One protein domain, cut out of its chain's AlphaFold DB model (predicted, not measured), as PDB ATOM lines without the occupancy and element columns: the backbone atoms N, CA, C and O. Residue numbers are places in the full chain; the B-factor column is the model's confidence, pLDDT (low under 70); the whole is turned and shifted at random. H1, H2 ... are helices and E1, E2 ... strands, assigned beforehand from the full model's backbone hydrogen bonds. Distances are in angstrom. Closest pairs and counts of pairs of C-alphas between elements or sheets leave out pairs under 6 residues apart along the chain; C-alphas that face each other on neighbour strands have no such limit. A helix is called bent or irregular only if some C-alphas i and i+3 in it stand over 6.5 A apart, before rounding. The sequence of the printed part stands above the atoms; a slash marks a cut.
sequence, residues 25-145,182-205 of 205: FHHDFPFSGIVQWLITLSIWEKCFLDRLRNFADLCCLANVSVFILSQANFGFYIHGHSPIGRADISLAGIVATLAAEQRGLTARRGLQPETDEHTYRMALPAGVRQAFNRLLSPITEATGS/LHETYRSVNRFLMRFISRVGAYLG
ATOM      1  N   PHE A  25     144.688 148.173 195.524       54.38
ATOM      2  CA  PHE A  25     143.394 148.836 195.295       54.38
ATOM      3  C   PHE A  25     142.521 148.157 194.226       54.38
ATOM      4  O   PHE A  25     141.784 148.809 193.491       54.38
ATOM      5  N   HIS A  26     142.606 146.833 194.096       58.69
ATOM      6  CA  HIS A  26     141.988 146.120 192.973       58.69
ATOM      7  C   HIS A  26     140.469 145.873 193.121       58.69
ATOM      8  O   HIS A  26     139.829 145.495 192.139       58.69
ATOM      9  N   HIS A  27     139.885 146.088 194.310       58.69
ATOM     10  CA  HIS A  27     138.495 145.705 194.609       58.69
ATOM     11  C   HIS A  27     137.480 146.863 194.723       58.69
ATOM     12  O   HIS A  27     136.300 146.620 194.480       58.69
ATOM     13  N   ASP A  28     137.900 148.113 194.977       57.62
ATOM     14  CA  ASP A  28     136.963 149.209 195.324       57.62
ATOM     15  C   ASP A  28     136.779 150.297 194.245       57.62
ATOM     16  O   ASP A  28     135.967 151.210 194.394       57.62
ATOM     17  N   PHE A  29     137.499 150.219 193.121       59.53
ATOM     18  CA  PHE A  29     137.602 151.329 192.157       59.53
ATOM     19  C   PHE A  29     136.850 151.219 190.810       59.53
ATOM     20  O   PHE A  29     137.027 152.126 189.992       59.53
ATOM     21  N   PRO A  30     135.982 150.225 190.507       64.94
ATOM     22  CA  PRO A  30     135.228 150.258 189.248       64.94
ATOM     23  C   PRO A  30     134.093 151.298 189.267       64.94
ATOM     24  O   PRO A  30     133.681 151.786 188.215       64.94
ATOM     25  N   PHE A  31     133.598 151.678 190.452       67.00
ATOM     26  CA  PHE A  31     132.443 152.568 190.586       67.00
ATOM     27  C   PHE A  31     132.747 154.006 190.143       67.00
ATOM     28  O   PHE A  31     131.957 154.605 189.415       67.00
ATOM     29  N   SER A  32     133.916 154.547 190.503       70.50
ATOM     30  CA  SER A  32     134.319 155.901 190.098       70.50
ATOM     31  C   SER A  32     134.484 156.028 188.578       70.50
ATOM     32  O   SER A  32     134.096 157.043 188.002       70.50
ATOM     33  N   GLY A  33     134.971 154.975 187.909       71.81
ATOM     34  CA  GLY A  33     135.070 154.915 186.450       71.81
ATOM     35  C   GLY A  33     133.706 154.884 185.755       71.81
ATOM     36  O   GLY A  33     133.500 155.604 184.777       71.81
ATOM     37  N   ILE A  34     132.752 154.110 186.283       77.25
ATOM     38  CA  ILE A  34     131.377 154.047 185.756       77.25
ATOM     39  C   ILE A  34     130.670 155.394 185.937       77.25
ATOM     40  O   ILE A  34     130.052 155.894 184.998       77.25
ATOM     41  N   VAL A  35     130.802 156.019 187.111       81.12
ATOM     42  CA  VAL A  35     130.220 157.341 187.385       81.12
ATOM     43  C   VAL A  35     130.811 158.404 186.453       81.12
ATOM     44  O   VAL A  35     130.058 159.155 185.834       81.12
ATOM     45  N   GLN A  36     132.134 158.428 186.266       79.19
ATOM     46  CA  GLN A  36     132.787 159.349 185.328       79.19
ATOM     47  C   GLN A  36     132.322 159.128 183.877       79.19
ATOM     48  O   GLN A  36     132.089 160.097 183.144       79.19
ATOM     49  N   TRP A  37     132.161 157.868 183.459       78.56
ATOM     50  CA  TRP A  37     131.654 157.515 182.131       78.56
ATOM     51  C   TRP A  37     130.212 157.994 181.926       78.56
ATOM     52  O   TRP A  37     129.931 158.648 180.922       78.56
ATOM     53  N   LEU A  38     129.328 157.766 182.903       79.00
ATOM     54  CA  LEU A  38     127.931 158.210 182.860       79.00
ATOM     55  C   LEU A  38     127.802 159.737 182.823       79.00
ATOM     56  O   LEU A  38     127.000 160.262 182.050       79.00
ATOM     57  N   ILE A  39     128.607 160.459 183.609       79.56
ATOM     58  CA  ILE A  39     128.625 161.930 183.604       79.56
ATOM     59  C   ILE A  39     129.078 162.451 182.237       79.56
ATOM     60  O   ILE A  39     128.430 163.323 181.659       79.56
ATOM     61  N   THR A  40     130.152 161.885 181.685       73.12
ATOM     62  CA  THR A  40     130.673 162.291 180.371       73.12
ATOM     63  C   THR A  40     129.660 162.003 179.261       73.12
ATOM     64  O   THR A  40     129.459 162.840 178.379       73.12
ATOM     65  N   LEU A  41     128.976 160.857 179.330       78.56
ATOM     66  CA  LEU A  41     127.913 160.490 178.398       78.56
ATOM     67  C   LEU A  41     126.729 161.466 178.488       78.56
ATOM     68  O   LEU A  41     126.323 162.020 177.470       78.56
ATOM     69  N   SER A  42     126.246 161.756 179.702       76.12
ATOM     70  CA  SER A  42     125.139 162.700 179.932       76.12
ATOM     71  C   SER A  42     125.454 164.120 179.464       76.12
ATOM     72  O   SER A  42     124.615 164.758 178.825       76.12
ATOM     73  N   ILE A  43     126.653 164.631 179.766       74.94
ATOM     74  CA  ILE A  43     127.073 165.969 179.326       74.94
ATOM     75  C   ILE A  43     127.173 166.007 177.798       74.94
ATOM     76  O   ILE A  43     126.770 166.992 177.185       74.94
ATOM     77  N   TRP A  44     127.669 164.947 177.158       68.62
ATOM     78  CA  TRP A  44     127.795 164.918 175.703       68.62
ATOM     79  C   TRP A  44     126.437 164.855 174.998       68.62
ATOM     80  O   TRP A  44     126.180 165.656 174.094       68.62
ATOM     81  N   GLU A  45     125.565 163.939 175.420       71.75
ATOM     82  CA  GLU A  45     124.233 163.777 174.831       71.75
ATOM     83  C   GLU A  45     123.387 165.037 174.987       71.75
ATOM     84  O   GLU A  45     122.752 165.450 174.026       71.75
ATOM     85  N   LYS A  46     123.424 165.712 176.138       69.00
ATOM     86  CA  LYS A  46     122.675 166.964 176.306       69.00
ATOM     87  C   LYS A  46     123.369 168.142 175.628       69.00
ATOM     88  O   LYS A  46     122.782 168.823 174.800       69.00
ATOM     89  N   CYS A  47     124.652 168.392 175.892       68.75
ATOM     90  CA  CYS A  47     125.274 169.627 175.409       68.75
ATOM     91  C   CYS A  47     125.565 169.639 173.901       68.75
ATOM     92  O   CYS A  47     125.487 170.704 173.290       68.75
ATOM     93  N   PHE A  48     125.958 168.518 173.285       69.12
ATOM     94  CA  PHE A  48     126.310 168.507 171.858       69.12
ATOM     95  C   PHE A  48     125.130 168.178 170.954       69.12
ATOM     96  O   PHE A  48     125.005 168.792 169.893       69.12
ATOM     97  N   LEU A  49     124.270 167.243 171.363       70.31
ATOM     98  CA  LEU A  49     123.119 166.855 170.556       70.31
ATOM     99  C   LEU A  49     122.097 167.996 170.487       70.31
ATOM    100  O   LEU A  49     121.611 168.296 169.398       70.31
ATOM    101  N   ASP A  50     121.862 168.704 171.595       77.38
ATOM    102  CA  ASP A  50     120.939 169.845 171.602       77.38
ATOM    103  C   ASP A  50     121.497 171.037 170.813       77.38
ATOM    104  O   ASP A  50     120.758 171.700 170.091       77.38
ATOM    105  N   ARG A  51     122.819 171.269 170.830       83.12
ATOM    106  CA  ARG A  51     123.436 172.299 169.974       83.12
ATOM    107  C   ARG A  51     123.293 171.991 168.485       83.12
ATOM    108  O   ARG A  51     123.046 172.908 167.706       83.12
ATOM    109  N   LEU A  52     123.454 170.729 168.084       82.56
ATOM    110  CA  LEU A  52     123.292 170.333 166.684       82.56
ATOM    111  C   LEU A  52     121.829 170.445 166.233       82.56
ATOM    112  O   LEU A  52     121.584 170.916 165.126       82.56
ATOM    113  N   ARG A  53     120.875 170.068 167.094       84.06
ATOM    114  CA  ARG A  53     119.434 170.242 166.844       84.06
ATOM    115  C   ARG A  53     119.069 171.714 166.686       84.06
ATOM    116  O   ARG A  53     118.544 172.085 165.648       84.06
ATOM    117  N   ASN A  54     119.490 172.563 167.625       87.75
ATOM    118  CA  ASN A  54     119.265 174.010 167.543       87.75
ATOM    119  C   ASN A  54     119.879 174.622 166.273       87.75
ATOM    120  O   ASN A  54     119.316 175.540 165.680       87.75
ATOM    121  N   PHE A  55     121.041 174.121 165.843       89.75
ATOM    122  CA  PHE A  55     121.653 174.544 164.586       89.75
ATOM    123  C   PHE A  55     120.835 174.100 163.366       89.75
ATOM    124  O   PHE A  55     120.619 174.899 162.458       89.75
ATOM    125  N   ALA A  56     120.351 172.858 163.346       88.12
ATOM    126  CA  ALA A  56     119.484 172.366 162.279       88.12
ATOM    127  C   ALA A  56     118.155 173.144 162.211       88.12
ATOM    128  O   ALA A  56     117.709 173.501 161.118       88.12
ATOM    129  N   ASP A  57     117.579 173.496 163.361       87.31
ATOM    130  CA  ASP A  57     116.389 174.347 163.450       87.31
ATOM    131  C   ASP A  57     116.651 175.747 162.894       87.31
ATOM    132  O   ASP A  57     115.836 176.279 162.133       87.31
ATOM    133  N   LEU A  58     117.812 176.328 163.212       88.69
ATOM    134  CA  LEU A  58     118.240 177.610 162.655       88.69
ATOM    135  C   LEU A  58     118.414 177.532 161.132       88.69
ATOM    136  O   LEU A  58     117.992 178.446 160.426       88.69
ATOM    137  N   CYS A  59     118.986 176.443 160.614       89.94
ATOM    138  CA  CYS A  59     119.102 176.199 159.176       89.94
ATOM    139  C   CYS A  59     117.732 176.135 158.490       89.94
ATOM    140  O   CYS A  59     117.568 176.710 157.414       89.94
ATOM    141  N   CYS A  60     116.741 175.493 159.114       85.88
ATOM    142  CA  CYS A  60     115.371 175.462 158.602       85.88
ATOM    143  C   CYS A  60     114.735 176.850 158.614       85.88
ATOM    144  O   CYS A  60     114.152 177.257 157.613       85.88
ATOM    145  N   LEU A  61     114.890 177.602 159.704       86.81
ATOM    146  CA  LEU A  61     114.362 178.962 159.809       86.81
ATOM    147  C   LEU A  61     114.993 179.901 158.768       86.81
ATOM    148  O   LEU A  61     114.296 180.691 158.137       86.81
ATOM    149  N   ALA A  62     116.303 179.770 158.550       88.06
ATOM    150  CA  ALA A  62     117.055 180.528 157.556       88.06
ATOM    151  C   ALA A  62     116.879 180.005 156.118       88.06
ATOM    152  O   ALA A  62     117.413 180.607 155.189       88.06
ATOM    153  N   ASN A  63     116.156 178.899 155.913       88.62
ATOM    154  CA  ASN A  63     116.001 178.228 154.622       88.62
ATOM    155  C   ASN A  63     117.351 177.910 153.929       88.62
ATOM    156  O   ASN A  63     117.501 178.086 152.715       88.62
ATOM    157  N   VAL A  64     118.356 177.487 154.707       89.12
ATOM    158  CA  VAL A  64     119.706 177.144 154.233       89.12
ATOM    159  C   VAL A  64     120.009 175.682 154.528       89.12
ATOM    160  O   VAL A  64     120.112 175.275 155.681       89.12
ATOM    161  N   SER A  65     120.262 174.895 153.484       90.00
ATOM    162  CA  SER A  65     120.770 173.529 153.623       90.00
ATOM    163  C   SER A  65     122.297 173.486 153.666       90.00
ATOM    164  O   SER A  65     122.957 174.137 152.852       90.00
ATOM    165  N   VAL A  66     122.859 172.663 154.551       90.62
ATOM    166  CA  VAL A  66     124.312 172.522 154.722       90.62
ATOM    167  C   VAL A  66     124.761 171.159 154.215       90.62
ATOM    168  O   VAL A  66     124.231 170.122 154.607       90.62
ATOM    169  N   PHE A  67     125.768 171.158 153.350       89.31
ATOM    170  CA  PHE A  67     126.327 169.952 152.752       89.31
ATOM    171  C   PHE A  67     127.803 169.826 153.137       89.31
ATOM    172  O   PHE A  67     128.617 170.674 152.771       89.31
ATOM    173  N   ILE A  68     128.149 168.778 153.888       89.44
ATOM    174  CA  ILE A  68     129.484 168.580 154.463       89.44
ATOM    175  C   ILE A  68     130.065 167.274 153.931       89.44
ATOM    176  O   ILE A  68     129.486 166.204 154.108       89.44
ATOM    177  N   LEU A  69     131.252 167.340 153.335       86.31
ATOM    178  CA  LEU A  69     132.011 166.164 152.913       86.31
ATOM    179  C   LEU A  69     133.185 165.953 153.868       86.31
ATOM    180  O   LEU A  69     134.099 166.771 153.905       86.31
ATOM    181  N   SER A  70     133.158 164.862 154.637       83.31
ATOM    182  CA  SER A  70     134.262 164.502 155.540       83.31
ATOM    183  C   SER A  70     135.305 163.628 154.843       83.31
ATOM    184  O   SER A  70     136.480 163.678 155.194       83.31
ATOM    185  N   GLN A  71     134.879 162.809 153.884       83.06
ATOM    186  CA  GLN A  71     135.727 161.960 153.049       83.06
ATOM    187  C   GLN A  71     135.275 162.085 151.588       83.06
ATOM    188  O   GLN A  71     134.243 162.691 151.301       83.06
ATOM    189  N   ALA A  72     136.018 161.491 150.648       78.69
ATOM    190  CA  ALA A  72     135.705 161.592 149.218       78.69
ATOM    191  C   ALA A  72     134.267 161.155 148.873       78.69
ATOM    192  O   ALA A  72     133.614 161.810 148.064       78.69
ATOM    193  N   ASN A  73     133.777 160.100 149.533       85.12
ATOM    194  CA  ASN A  73     132.477 159.477 149.262       85.12
ATOM    195  C   ASN A  73     131.557 159.447 150.494       85.12
ATOM    196  O   ASN A  73     130.512 158.809 150.451       85.12
ATOM    197  N   PHE A  74     131.933 160.089 151.603       89.06
ATOM    198  CA  PHE A  74     131.136 160.075 152.830       89.06
ATOM    199  C   PHE A  74     131.023 161.473 153.430       89.06
ATOM    200  O   PHE A  74     132.006 162.218 153.527       89.06
ATOM    201  N   GLY A  75     129.811 161.819 153.848       89.94
ATOM    202  CA  GLY A  75     129.508 163.138 154.370       89.94
ATOM    203  C   GLY A  75     128.242 163.192 155.209       89.94
ATOM    204  O   GLY A  75     127.556 162.192 155.436       89.94
ATOM    205  N   PHE A  76     127.940 164.405 155.648       91.00
ATOM    206  CA  PHE A  76     126.755 164.755 156.413       91.00
ATOM    207  C   PHE A  76     125.971 165.827 155.663       91.00
ATOM    208  O   PHE A  76     126.551 166.737 155.068       91.00
ATOM    209  N   TYR A  77     124.653 165.720 155.698       90.56
ATOM    210  CA  TYR A  77     123.750 166.676 155.083       90.56
ATOM    211  C   TYR A  77     122.745 167.162 156.119       90.56
ATOM    212  O   TYR A  77     122.145 166.355 156.825       90.56
ATOM    213  N   ILE A  78     122.582 168.475 156.215       91.50
ATOM    214  CA  ILE A  78     121.586 169.115 157.067       91.50
ATOM    215  C   ILE A  78     120.560 169.748 156.143       91.50
ATOM    216  O   ILE A  78     120.880 170.643 155.349       91.50
ATOM    217  N   HIS A  79     119.334 169.256 156.233       90.00
ATOM    218  CA  HIS A  79     118.223 169.748 155.450       90.00
ATOM    219  C   HIS A  79     117.601 170.954 156.154       90.00
ATOM    220  O   HIS A  79     116.972 170.820 157.198       90.00
ATOM    221  N   GLY A  80     117.819 172.137 155.582       87.38
ATOM    222  CA  GLY A  80     117.288 173.400 156.085       87.38
ATOM    223  C   GLY A  80     116.240 173.981 155.150       87.38
ATOM    224  O   GLY A  80     116.399 175.111 154.709       87.38
ATOM    225  N   HIS A  81     115.221 173.205 154.778       84.94
ATOM    226  CA  HIS A  81     114.090 173.735 154.020       84.94
ATOM    227  C   HIS A  81     113.017 174.235 154.986       84.94
ATOM    228  O   HIS A  81     112.491 173.473 155.795       84.94
ATOM    229  N   SER A  82     112.701 175.528 154.914       82.62
ATOM    230  CA  SER A  82     111.580 176.090 155.672       82.62
ATOM    231  C   SER A  82     110.255 175.630 155.052       82.62
ATOM    232  O   SER A  82     110.125 175.739 153.831       82.62
ATOM    233  N   PRO A  83     109.228 175.252 155.839       74.50
ATOM    234  CA  PRO A  83     107.877 174.992 155.324       74.50
ATOM    235  C   PRO A  83     107.272 176.165 154.529       74.50
ATOM    236  O   PRO A  83     106.404 175.970 153.684       74.50
ATOM    237  N   ILE A  84     107.738 177.392 154.782       78.06
ATOM    238  CA  ILE A  84     107.312 178.622 154.089       78.06
ATOM    239  C   ILE A  84     108.130 178.853 152.805       78.06
ATOM    240  O   ILE A  84     107.752 179.646 151.942       78.06
ATOM    241  N   GLY A  85     109.306 178.226 152.690       81.00
ATOM    242  CA  GLY A  85     110.249 178.428 151.588       81.00
ATOM    243  C   GLY A  85     110.911 179.812 151.548       81.00
ATOM    244  O   GLY A  85     111.510 180.171 150.532       81.00
ATOM    245  N   ARG A  86     110.811 180.607 152.621       81.81
ATOM    246  CA  ARG A  86     111.405 181.950 152.737       81.81
ATOM    247  C   ARG A  86     112.063 182.150 154.099       81.81
ATOM    248  O   ARG A  86     111.543 181.672 155.100       81.81
ATOM    249  N   ALA A  87     113.179 182.876 154.098       84.31
ATOM    250  CA  ALA A  87     113.939 183.244 155.295       84.31
ATOM    251  C   ALA A  87     113.656 184.687 155.752       84.31
ATOM    252  O   ALA A  87     113.592 184.961 156.946       84.31
ATOM    253  N   ASP A  88     113.426 185.598 154.799       87.25
ATOM    254  CA  ASP A  88     113.184 187.022 155.052       87.25
ATOM    255  C   ASP A  88     111.718 187.270 155.424       87.25
ATOM    256  O   ASP A  88     110.912 187.763 154.632       87.25
ATOM    257  N   ILE A  89     111.348 186.867 156.633       85.62
ATOM    258  CA  ILE A  89     110.012 187.076 157.186       85.62
ATOM    259  C   ILE A  89     110.086 187.900 158.464       85.62
ATOM    260  O   ILE A  89     111.042 187.823 159.233       85.62
ATOM    261  N   SER A  90     109.053 188.714 158.696       91.00
ATOM    262  CA  SER A  90     108.926 189.455 159.948       91.00
ATOM    263  C   SER A  90     108.820 188.490 161.130       91.00
ATOM    264  O   SER A  90     108.369 187.352 160.979       91.00
ATOM    265  N   LEU A  91     109.163 188.958 162.333       90.62
ATOM    266  CA  LEU A  91     109.041 188.148 163.547       90.62
ATOM    267  C   LEU A  91     107.613 187.603 163.731       90.62
ATOM    268  O   LEU A  91     107.434 186.448 164.104       90.62
ATOM    269  N   ALA A  92     106.599 188.405 163.395       90.81
ATOM    270  CA  ALA A  92     105.204 187.969 163.412       90.81
ATOM    271  C   ALA A  92     104.940 186.811 162.430       90.81
ATOM    272  O   ALA A  92     104.225 185.872 162.772       90.81
ATOM    273  N   GLY A  93     105.550 186.842 161.239       88.44
ATOM    274  CA  GLY A  93     105.475 185.749 160.267       88.44
ATOM    275  C   GLY A  93     106.155 184.467 160.756       88.44
ATOM    276  O   GLY A  93     105.616 183.374 160.564       88.44
ATOM    277  N   ILE A  94     107.295 184.595 161.447       87.75
ATOM    278  CA  ILE A  94     107.987 183.457 162.072       87.75
ATOM    279  C   ILE A  94     107.078 182.814 163.123       87.75
ATOM    280  O   ILE A  94     106.818 181.615 163.062       87.75
ATOM    281  N   VAL A  95     106.537 183.615 164.046       90.38
ATOM    282  CA  VAL A  95     105.654 183.130 165.120       90.38
ATOM    283  C   VAL A  95     104.404 182.452 164.558       90.38
ATOM    284  O   VAL A  95     104.030 181.379 165.029       90.38
ATOM    285  N   ALA A  96     103.777 183.034 163.532       88.69
ATOM    286  CA  ALA A  96     102.599 182.448 162.896       88.69
ATOM    287  C   ALA A  96     102.891 181.068 162.287       88.69
ATOM    288  O   ALA A  96     102.078 180.154 162.407       88.69
ATOM    289  N   THR A  97     104.068 180.902 161.682       86.06
ATOM    290  CA  THR A  97     104.470 179.625 161.083       86.06
ATOM    291  C   THR A  97     104.774 178.584 162.146       86.06
ATOM    292  O   THR A  97     104.273 177.470 162.051       86.06
ATOM    293  N   LEU A  98     105.517 178.951 163.193       86.75
ATOM    294  CA  LEU A  98     105.789 178.044 164.311       86.75
ATOM    295  C   LEU A  98     104.489 177.596 164.997       86.75
ATOM    296  O   LEU A  98     104.341 176.430 165.348       86.75
ATOM    297  N   ALA A  99     103.508 178.495 165.131       89.00
ATOM    298  CA  ALA A  99     102.195 178.151 165.668       89.00
ATOM    299  C   ALA A  99     101.398 177.213 164.740       89.00
ATOM    300  O   ALA A  99     100.674 176.342 165.224       89.00
ATOM    301  N   ALA A 100     101.510 177.380 163.418       86.62
ATOM    302  CA  ALA A 100     100.892 176.482 162.442       86.62
ATOM    303  C   ALA A 100     101.548 175.091 162.456       86.62
ATOM    304  O   ALA A 100     100.851 174.078 162.411       86.62
ATOM    305  N   GLU A 101     102.869 175.045 162.593       85.00
ATOM    306  CA  GLU A 101     103.645 173.814 162.707       85.00
ATOM    307  C   GLU A 101     103.342 173.049 163.994       85.00
ATOM    308  O   GLU A 101     103.094 171.847 163.946       85.00
ATOM    309  N   GLN A 102     103.243 173.742 165.133       84.81
ATOM    310  CA  GLN A 102     102.829 173.129 166.400       84.81
ATOM    311  C   GLN A 102     101.436 172.482 166.302       84.81
ATOM    312  O   GLN A 102     101.139 171.518 167.005       84.81
ATOM    313  N   ARG A 103     100.570 173.006 165.427       86.88
ATOM    314  CA  ARG A 103      99.232 172.462 165.145       86.88
ATOM    315  C   ARG A 103      99.230 171.383 164.057       86.88
ATOM    316  O   ARG A 103      98.158 170.885 163.728       86.88
ATOM    317  N   GLY A 104     100.387 171.042 163.487       81.94
ATOM    318  CA  GLY A 104     100.520 170.050 162.417       81.94
ATOM    319  C   GLY A 104      99.910 170.482 161.081       81.94
ATOM    320  O   GLY A 104      99.537 169.634 160.279       81.94
ATOM    321  N   LEU A 105      99.760 171.791 160.844       78.62
ATOM    322  CA  LEU A 105      99.133 172.342 159.631       78.62
ATOM    323  C   LEU A 105     100.131 172.554 158.479       78.62
ATOM    324  O   LEU A 105      99.732 172.945 157.383       78.62
ATOM    325  N   THR A 106     101.425 172.346 158.724       74.06
ATOM    326  CA  THR A 106     102.508 172.547 157.755       74.06
ATOM    327  C   THR A 106     103.125 171.218 157.340       74.06
ATOM    328  O   THR A 106     103.072 170.241 158.086       74.06
ATOM    329  N   ALA A 107     103.759 171.191 156.167       73.38
ATOM    330  CA  ALA A 107     104.564 170.049 155.751       73.38
ATOM    331  C   ALA A 107     105.660 169.750 156.788       73.38
ATOM    332  O   ALA A 107     106.235 170.676 157.372       73.38
ATOM    333  N   ARG A 108     105.938 168.459 157.003       78.25
ATOM    334  CA  ARG A 108     107.057 168.021 157.841       78.25
ATOM    335  C   ARG A 108     108.375 168.497 157.254       78.25
ATOM    336  O   ARG A 108     108.509 168.675 156.043       78.25
ATOM    337  N   ARG A 109     109.341 168.732 158.137       75.62
ATOM    338  CA  ARG A 109     110.601 169.382 157.771       75.62
ATOM    339  C   ARG A 109     111.695 168.416 157.305       75.62
ATOM    340  O   ARG A 109     112.780 168.875 156.958       75.62
ATOM    341  N   GLY A 110     111.463 167.107 157.337       77.06
ATOM    342  CA  GLY A 110     112.427 166.122 156.859       77.06
ATOM    343  C   GLY A 110     112.483 166.020 155.337       77.06
ATOM    344  O   GLY A 110     111.592 166.445 154.607       77.06
ATOM    345  N   LEU A 111     113.560 165.406 154.854       75.62
ATOM    346  CA  LEU A 111     113.753 165.057 153.446       75.62
ATOM    347  C   LEU A 111     112.799 163.939 152.983       75.62
ATOM    348  O   LEU A 111     112.513 163.835 151.792       75.62
ATOM    349  N   GLN A 112     112.340 163.093 153.910       74.88
ATOM    350  CA  GLN A 112     111.324 162.067 153.676       74.88
ATOM    351  C   GLN A 112     109.945 162.586 154.093       74.88
ATOM    352  O   GLN A 112     109.854 163.258 155.121       74.88
ATOM    353  N   PRO A 113     108.871 162.220 153.366       62.53
ATOM    354  CA  PRO A 113     107.543 162.811 153.546       62.53
ATOM    355  C   PRO A 113     106.898 162.607 154.929       62.53
ATOM    356  O   PRO A 113     105.876 163.213 155.207       62.53
ATOM    357  N   GLU A 114     107.497 161.832 155.832       68.00
ATOM    358  CA  GLU A 114     106.902 161.497 157.128       68.00
ATOM    359  C   GLU A 114     107.849 161.663 158.323       68.00
ATOM    360  O   GLU A 114     107.477 161.321 159.444       68.00
ATOM    361  N   THR A 115     109.057 162.196 158.136       75.00
ATOM    362  CA  THR A 115     110.013 162.377 159.241       75.00
ATOM    363  C   THR A 115     110.290 163.843 159.535       75.00
ATOM    364  O   THR A 115     110.307 164.684 158.645       75.00
ATOM    365  N   ASP A 116     110.562 164.127 160.807       75.81
ATOM    366  CA  ASP A 116     111.048 165.429 161.288       75.81
ATOM    367  C   ASP A 116     112.579 165.415 161.462       75.81
ATOM    368  O   ASP A 116     113.161 166.201 162.204       75.81
ATOM    369  N   GLU A 117     113.261 164.461 160.821       80.31
ATOM    370  CA  GLU A 117     114.709 164.348 160.921       80.31
ATOM    371  C   GLU A 117     115.377 165.342 159.965       80.31
ATOM    372  O   GLU A 117     115.104 165.369 158.772       80.31
ATOM    373  N   HIS A 118     116.278 166.165 160.490       83.75
ATOM    374  CA  HIS A 118     116.939 167.226 159.722       83.75
ATOM    375  C   HIS A 118     118.366 166.887 159.306       83.75
ATOM    376  O   HIS A 118     118.968 167.579 158.485       83.75
ATOM    377  N   THR A 119     118.934 165.844 159.904       88.44
ATOM    378  CA  THR A 119     120.356 165.515 159.816       88.44
ATOM    379  C   THR A 119     120.519 164.137 159.211       88.44
ATOM    380  O   THR A 119     120.059 163.149 159.767       88.44
ATOM    381  N   TYR A 120     121.248 164.063 158.108       88.12
ATOM    382  CA  TYR A 120     121.421 162.849 157.332       88.12
ATOM    383  C   TYR A 120     122.896 162.500 157.184       88.12
ATOM    384  O   TYR A 120     123.762 163.363 157.024       88.12
ATOM    385  N   ARG A 121     123.186 161.200 157.200       89.75
ATOM    386  CA  ARG A 121     124.478 160.654 156.781       89.75
ATOM    387  C   ARG A 121     124.353 160.185 155.344       89.75
ATOM    388  O   ARG A 121     123.419 159.460 155.016       89.75
ATOM    389  N   MET A 122     125.295 160.586 154.503       87.31
ATOM    390  CA  MET A 122     125.266 160.277 153.078       87.31
ATOM    391  C   MET A 122     126.534 159.551 152.645       87.31
ATOM    392  O   MET A 122     127.653 159.962 152.963       87.31
ATOM    393  N   ALA A 123     126.334 158.481 151.882       88.62
ATOM    394  CA  ALA A 123     127.365 157.829 151.095       88.62
ATOM    395  C   ALA A 123     127.135 158.193 149.623       88.62
ATOM    396  O   ALA A 123     126.065 157.941 149.070       88.62
ATOM    397  N   LEU A 124     128.116 158.843 149.008       86.50
ATOM    398  CA  LEU A 124     128.009 159.431 147.677       86.50
ATOM    399  C   LEU A 124     128.804 158.597 146.665       86.50
ATOM    400  O   LEU A 124     129.951 158.239 146.938       86.50
ATOM    401  N   PRO A 125     128.252 158.335 145.469       86.88
ATOM    402  CA  PRO A 125     129.017 157.747 144.378       86.88
ATOM    403  C   PRO A 125     130.182 158.652 143.958       86.88
ATOM    404  O   PRO A 125     130.046 159.878 143.916       86.88
ATOM    405  N   ALA A 126     131.294 158.049 143.529       86.06
ATOM    406  CA  ALA A 126     132.479 158.784 143.076       86.06
ATOM    407  C   ALA A 126     132.177 159.784 141.937       86.06
ATOM    408  O   ALA A 126     132.801 160.841 141.854       86.06
ATOM    409  N   GLY A 127     131.172 159.502 141.096       87.19
ATOM    410  CA  GLY A 127     130.734 160.410 140.029       87.19
ATOM    411  C   GLY A 127     130.170 161.743 140.538       87.19
ATOM    412  O   GLY A 127     130.465 162.789 139.963       87.19
ATOM    413  N   VAL A 128     129.429 161.739 141.655       86.69
ATOM    414  CA  VAL A 128     128.904 162.970 142.284       86.69
ATOM    415  C   VAL A 128     130.057 163.818 142.811       86.69
ATOM    416  O   VAL A 128     130.078 165.034 142.616       86.69
ATOM    417  N   ARG A 129     131.064 163.170 143.406       86.75
ATOM    418  CA  ARG A 129     132.281 163.841 143.868       86.75
ATOM    419  C   ARG A 129     133.073 164.443 142.711       86.75
ATOM    420  O   ARG A 129     133.524 165.580 142.818       86.75
ATOM    421  N   GLN A 130     133.210 163.720 141.600       89.44
ATOM    422  CA  GLN A 130     133.897 164.228 140.414       89.44
ATOM    423  C   GLN A 130     133.175 165.448 139.827       89.44
ATOM    424  O   GLN A 130     133.828 166.438 139.508       89.44
ATOM    425  N   ALA A 131     131.843 165.406 139.729       89.31
ATOM    426  CA  ALA A 131     131.045 166.544 139.279       89.31
ATOM    427  C   ALA A 131     131.205 167.755 140.213       89.31
ATOM    428  O   ALA A 131     131.454 168.860 139.741       89.31
ATOM    429  N   PHE A 132     131.147 167.538 141.529       88.25
ATOM    430  CA  PHE A 132     131.356 168.594 142.519       88.25
ATOM    431  C   PHE A 132     132.747 169.236 142.398       88.25
ATOM    432  O   PHE A 132     132.860 170.458 142.356       88.25
ATOM    433  N   ASN A 133     133.803 168.426 142.270       88.56
ATOM    434  CA  ASN A 133     135.169 168.930 142.111       88.56
ATOM    435  C   ASN A 133     135.348 169.715 140.803       88.56
ATOM    436  O   ASN A 133     136.037 170.727 140.799       88.56
ATOM    437  N   ARG A 134     134.700 169.289 139.708       89.81
ATOM    438  CA  ARG A 134     134.700 170.035 138.436       89.81
ATOM    439  C   ARG A 134     134.028 171.400 138.567       89.81
ATOM    440  O   ARG A 134     134.502 172.356 137.978       89.81
ATOM    441  N   LEU A 135     132.945 171.498 139.338       89.31
ATOM    442  CA  LEU A 135     132.276 172.780 139.584       89.31
ATOM    443  C   LEU A 135     133.109 173.701 140.479       89.31
ATOM    444  O   LEU A 135     133.023 174.912 140.340       89.31
ATOM    445  N   LEU A 136     133.917 173.142 141.383       86.75
ATOM    446  CA  LEU A 136     134.779 173.916 142.279       86.75
ATOM    447  C   LEU A 136     136.122 174.317 141.642       86.75
ATOM    448  O   LEU A 136     136.769 175.243 142.135       86.75
ATOM    449  N   SER A 137     136.513 173.658 140.544       85.06
ATOM    450  CA  SER A 137     137.773 173.884 139.828       85.06
ATOM    451  C   SER A 137     138.122 175.362 139.585       85.06
ATOM    452  O   SER A 137     139.240 175.733 139.940       85.06
ATOM    453  N   PRO A 138     137.206 176.249 139.127       83.88
ATOM    454  CA  PRO A 138     137.539 177.655 138.885       83.88
ATOM    455  C   PRO A 138     137.995 178.407 140.139       83.88
ATOM    456  O   PRO A 138     138.835 179.298 140.049       83.88
ATOM    457  N   ILE A 139     137.473 178.053 141.318       81.94
ATOM    458  CA  ILE A 139     137.913 178.653 142.583       81.94
ATOM    459  C   ILE A 139     139.221 178.006 143.030       81.94
ATOM    460  O   ILE A 139     140.148 178.713 143.404       81.94
ATOM    461  N   THR A 140     139.332 176.676 142.973       81.62
ATOM    462  CA  THR A 140     140.542 175.985 143.447       81.62
ATOM    463  C   THR A 140     141.765 176.250 142.580       81.62
ATOM    464  O   THR A 140     142.864 176.294 143.114       81.62
ATOM    465  N   GLU A 141     141.604 176.443 141.271       80.88
ATOM    466  CA  GLU A 141     142.690 176.816 140.353       80.88
ATOM    467  C   GLU A 141     143.108 178.278 140.575       80.88
ATOM    468  O   GLU A 141     144.302 178.591 140.643       80.88
ATOM    469  N   ALA A 142     142.133 179.164 140.810       69.44
ATOM    470  CA  ALA A 142     142.391 180.546 141.211       69.44
ATOM    471  C   ALA A 142     143.101 180.639 142.576       69.44
ATOM    472  O   ALA A 142     143.972 181.482 142.762       69.44
ATOM    473  N   THR A 143     142.783 179.756 143.527       67.00
ATOM    474  CA  THR A 143     143.471 179.680 144.827       67.00
ATOM    475  C   THR A 143     144.822 178.952 144.731       67.00
ATOM    476  O   THR A 143     145.788 179.344 145.381       67.00
ATOM    477  N   GLY A 144     144.925 177.900 143.915       60.03
ATOM    478  CA  GLY A 144     146.112 177.048 143.773       60.03
ATOM    479  C   GLY A 144     147.287 177.738 143.079       60.03
ATOM    480  O   GLY A 144     148.440 177.464 143.407       60.03
ATOM    481  N   SER A 145     147.009 178.708 142.208       51.91
ATOM    482  CA  SER A 145     148.023 179.601 141.626       51.91
ATOM    483  C   SER A 145     148.636 180.589 142.637       51.91
ATOM    484  O   SER A 145     149.707 181.128 142.375       51.91
ATOM    485  N   LEU A 182     133.329 183.871 141.614       85.69
ATOM    486  CA  LEU A 182     132.901 183.232 142.856       85.69
ATOM    487  C   LEU A 182     131.380 183.079 142.886       85.69
ATOM    488  O   LEU A 182     130.868 182.010 143.210       85.69
ATOM    489  N   HIS A 183     130.660 184.124 142.487       87.50
ATOM    490  CA  HIS A 183     129.207 184.109 142.429       87.50
ATOM    491  C   HIS A 183     128.655 183.119 141.388       87.50
ATOM    492  O   HIS A 183     127.712 182.387 141.693       87.50
ATOM    493  N   GLU A 184     129.241 183.039 140.189       89.44
ATOM    494  CA  GLU A 184     128.822 182.069 139.165       89.44
ATOM    495  C   GLU A 184     129.115 180.633 139.608       89.44
ATOM    496  O   GLU A 184     128.252 179.755 139.523       89.44
ATOM    497  N   THR A 185     130.294 180.412 140.190       88.81
ATOM    498  CA  THR A 185     130.663 179.112 140.754       88.81
ATOM    499  C   THR A 185     129.684 178.704 141.853       88.81
ATOM    500  O   THR A 185     129.116 177.611 141.798       88.81
ATOM    501  N   TYR A 186     129.393 179.600 142.797       88.69
ATOM    502  CA  TYR A 186     128.423 179.369 143.866       88.69
ATOM    503  C   TYR A 186     127.027 179.032 143.321       88.69
ATOM    504  O   TYR A 186     126.413 178.047 143.739       88.69
ATOM    505  N   ARG A 187     126.537 179.788 142.329       90.88
ATOM    506  CA  ARG A 187     125.249 179.512 141.672       90.88
ATOM    507  C   ARG A 187     125.226 178.150 140.985       90.88
ATOM    508  O   ARG A 187     124.212 177.453 141.067       90.88
ATOM    509  N   SER A 188     126.311 177.771 140.313       91.44
ATOM    510  CA  SER A 188     126.416 176.479 139.633       91.44
ATOM    511  C   SER A 188     126.366 175.310 140.628       91.44
ATOM    512  O   SER A 188     125.595 174.366 140.429       91.44
ATOM    513  N   VAL A 189     127.086 175.425 141.751       90.69
ATOM    514  CA  VAL A 189     127.118 174.427 142.829       90.69
ATOM    515  C   VAL A 189     125.759 174.325 143.514       90.69
ATOM    516  O   VAL A 189     125.231 173.223 143.645       90.69
ATOM    517  N   ASN A 190     125.138 175.449 143.880       91.06
ATOM    518  CA  ASN A 190     123.805 175.437 144.484       91.06
ATOM    519  C   ASN A 190     122.768 174.799 143.558       91.06
ATOM    520  O   ASN A 190     121.964 173.982 143.999       91.06
ATOM    521  N   ARG A 191     122.798 175.117 142.257       90.94
ATOM    522  CA  ARG A 191     121.882 174.516 141.278       90.94
ATOM    523  C   ARG A 191     122.088 173.005 141.167       90.94
ATOM    524  O   ARG A 191     121.110 172.263 141.070       90.94
ATOM    525  N   PHE A 192     123.340 172.554 141.176       91.19
ATOM    526  CA  PHE A 192     123.677 171.134 141.194       91.19
ATOM    527  C   PHE A 192     123.142 170.445 142.455       91.19
ATOM    528  O   PHE A 192     122.434 169.445 142.338       91.19
ATOM    529  N   LEU A 193     123.416 171.005 143.636       88.50
ATOM    530  CA  LEU A 193     122.973 170.449 144.916       88.50
ATOM    531  C   LEU A 193     121.446 170.399 145.013       88.50
ATOM    532  O   LEU A 193     120.907 169.357 145.366       88.50
ATOM    533  N   MET A 194     120.742 171.459 144.616       87.31
ATOM    534  CA  MET A 194     119.275 171.482 144.609       87.31
ATOM    535  C   MET A 194     118.687 170.377 143.726       87.31
ATOM    536  O   MET A 194     117.768 169.680 144.146       87.31
ATOM    537  N   ARG A 195     119.244 170.165 142.525       88.50
ATOM    538  CA  ARG A 195     118.814 169.076 141.627       88.50
ATOM    539  C   ARG A 195     119.152 167.692 142.171       88.50
ATOM    540  O   ARG A 195     118.393 166.747 141.966       88.50
ATOM    541  N   PHE A 196     120.301 167.559 142.824       86.56
ATOM    542  CA  PHE A 196     120.692 166.319 143.479       86.56
ATOM    543  C   PHE A 196     119.713 165.981 144.609       86.56
ATOM    544  O   PHE A 196     119.149 164.891 144.614       86.56
ATOM    545  N   ILE A 197     119.440 166.937 145.499       85.19
ATOM    546  CA  ILE A 197     118.534 166.770 146.641       85.19
ATOM    547  C   ILE A 197     117.107 166.493 146.168       85.19
ATOM    548  O   ILE A 197     116.492 165.559 146.670       85.19
ATOM    549  N   SER A 198     116.594 167.226 145.171       84.81
ATOM    550  CA  SER A 198     115.241 166.983 144.651       84.81
ATOM    551  C   SER A 198     115.093 165.569 144.093       84.81
ATOM    552  O   SER A 198     114.053 164.936 144.241       84.81
ATOM    553  N   ARG A 199     116.150 165.057 143.454       85.44
ATOM    554  CA  ARG A 199     116.167 163.700 142.915       85.44
ATOM    555  C   ARG A 199     116.283 162.653 144.020       85.44
ATOM    556  O   ARG A 199     115.621 161.631 143.922       85.44
ATOM    557  N   VAL A 200     117.079 162.900 145.061       81.25
ATOM    558  CA  VAL A 200     117.182 162.012 146.232       81.25
ATOM    559  C   VAL A 200     115.860 161.955 146.997       81.25
ATOM    560  O   VAL A 200     115.404 160.859 147.299       81.25
ATOM    561  N   GLY A 201     115.215 163.097 147.248       74.31
ATOM    562  CA  GLY A 201     113.904 163.148 147.903       74.31
ATOM    563  C   GLY A 201     112.847 162.332 147.155       74.31
ATOM    564  O   GLY A 201     112.109 161.580 147.775       74.31
ATOM    565  N   ALA A 202     112.857 162.374 145.818       77.38
ATOM    566  CA  ALA A 202     111.951 161.580 144.985       77.38
ATOM    567  C   ALA A 202     112.194 160.057 145.029       77.38
ATOM    568  O   ALA A 202     111.320 159.306 144.621       77.38
ATOM    569  N   TYR A 203     113.369 159.590 145.470       73.81
ATOM    570  CA  TYR A 203     113.644 158.155 145.659       73.81
ATOM    571  C   TYR A 203     113.341 157.667 147.080       73.81
ATOM    572  O   TYR A 203     113.360 156.461 147.319       73.81
ATOM    573  N   LEU A 204     113.156 158.587 148.029       63.84
ATOM    574  CA  LEU A 204     112.975 158.275 149.445       63.84
ATOM    575  C   LEU A 204     111.512 158.353 149.907       63.84
ATOM    576  O   LEU A 204     111.235 157.901 151.017       63.84
ATOM    577  N   GLY A 205     110.616 158.924 149.098       53.03
ATOM    578  CA  GLY A 205     109.158 158.887 149.275       53.03
ATOM    579  C   GLY A 205     108.509 157.901 148.317       53.03
ATOM    580  O   GLY A 205     107.459 157.349 148.702       53.03
TER     581      GLY A 205
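This is residues 25 to 145 and 182 to 205 of the 205 residues of an uncharacterized protein of Protopolystoma xenopodis (UniProt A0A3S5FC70). A loose assembly of separate parts: a long helix, H1, sticks out as an arm, with residues 25 to 51 standing free, and only its residues 52 to 60 graze a small sheet of three strands, E1, E2 and E3. Off the sheet, helices H3 and H4 run opposite ways and touch over part of their lengths, residues 132 to 139 of H3 and 182 to 189 of H4, while H2 touches no helix, is only just apart from H1, and is joined to the sheet's strands E2 and E3 by two long loops. The printed part has 145 residues, with four named helices and three named strands in the order H1 E1 E2 H2 E3 H3 H4; the sheet runs E1 - E2 - E3, all antiparallel, and the class is mostly helix. The whole is loose, with a radius of gyration of the C-alphas of 20.6 A and spans of 66 by 49 by 31 A, the arm of H1 adding to the length.

The sheet holds E1, residues 66 to 69, E2, residues 74 to 78, 13.8 A long, and E3, residues 119 to 123, 13.6 A long. H1, residues 30 to 61, is 46.1 A long and begins at C-alpha 30, (135.228, 150.258, 189.248). H2 is residues 91 to 102, 16.5 A long. H3, residues 126 to 144, spans 22.8 A; it is irregular, with C-alphas 135 and 138 7.2 A apart, and has a kink of 59 degrees near residue 138. H4, residues 182 to 204, is 32.6 A long and ends at C-alpha 204, (112.975, 158.275, 149.445).

E1 and E2 form a hairpin, antiparallel at 170 degrees, with N 68 and O 76 2.8 A apart, within hydrogen-bond range. E2, the inner strand, is antiparallel to E3 at 155 degrees, with N 77 and O 120 2.8 A apart. H1 is on the sheet but only grazes it, with residues 52 to 60; its closest C-alphas to E2 are those of Ala 56 and Ile 78, 6.5 A apart. H2, H3 and H4 are not on the sheet. H3 touches H4 with residues 132 to 139 alone, the closest C-alphas being those of Leu 135 and Val 189, 6.3 A apart; they run opposite ways at a shallow tilt of 13 degrees. H1 and H2 are only just apart, their closest C-alphas 8.1 A from each other. Every O i to N i+4 pair is within hydrogen-bond range in H2 and H4, against 26 of 28 in H1 and 13 of 15 in H3.

The two C-alphas farthest apart, those of His 27 and Glu 184, are 67.0 A apart. Residues 146 to 181 are not printed, and C-alphas 145 and 182 are 15.6 A apart across this cut. The links E2 to H2 and H2 to E3 are long. The mean pLDDT of the printed part is 81.6; 19 residues are under 70, among them residues 25 to 31 and 142 to 145.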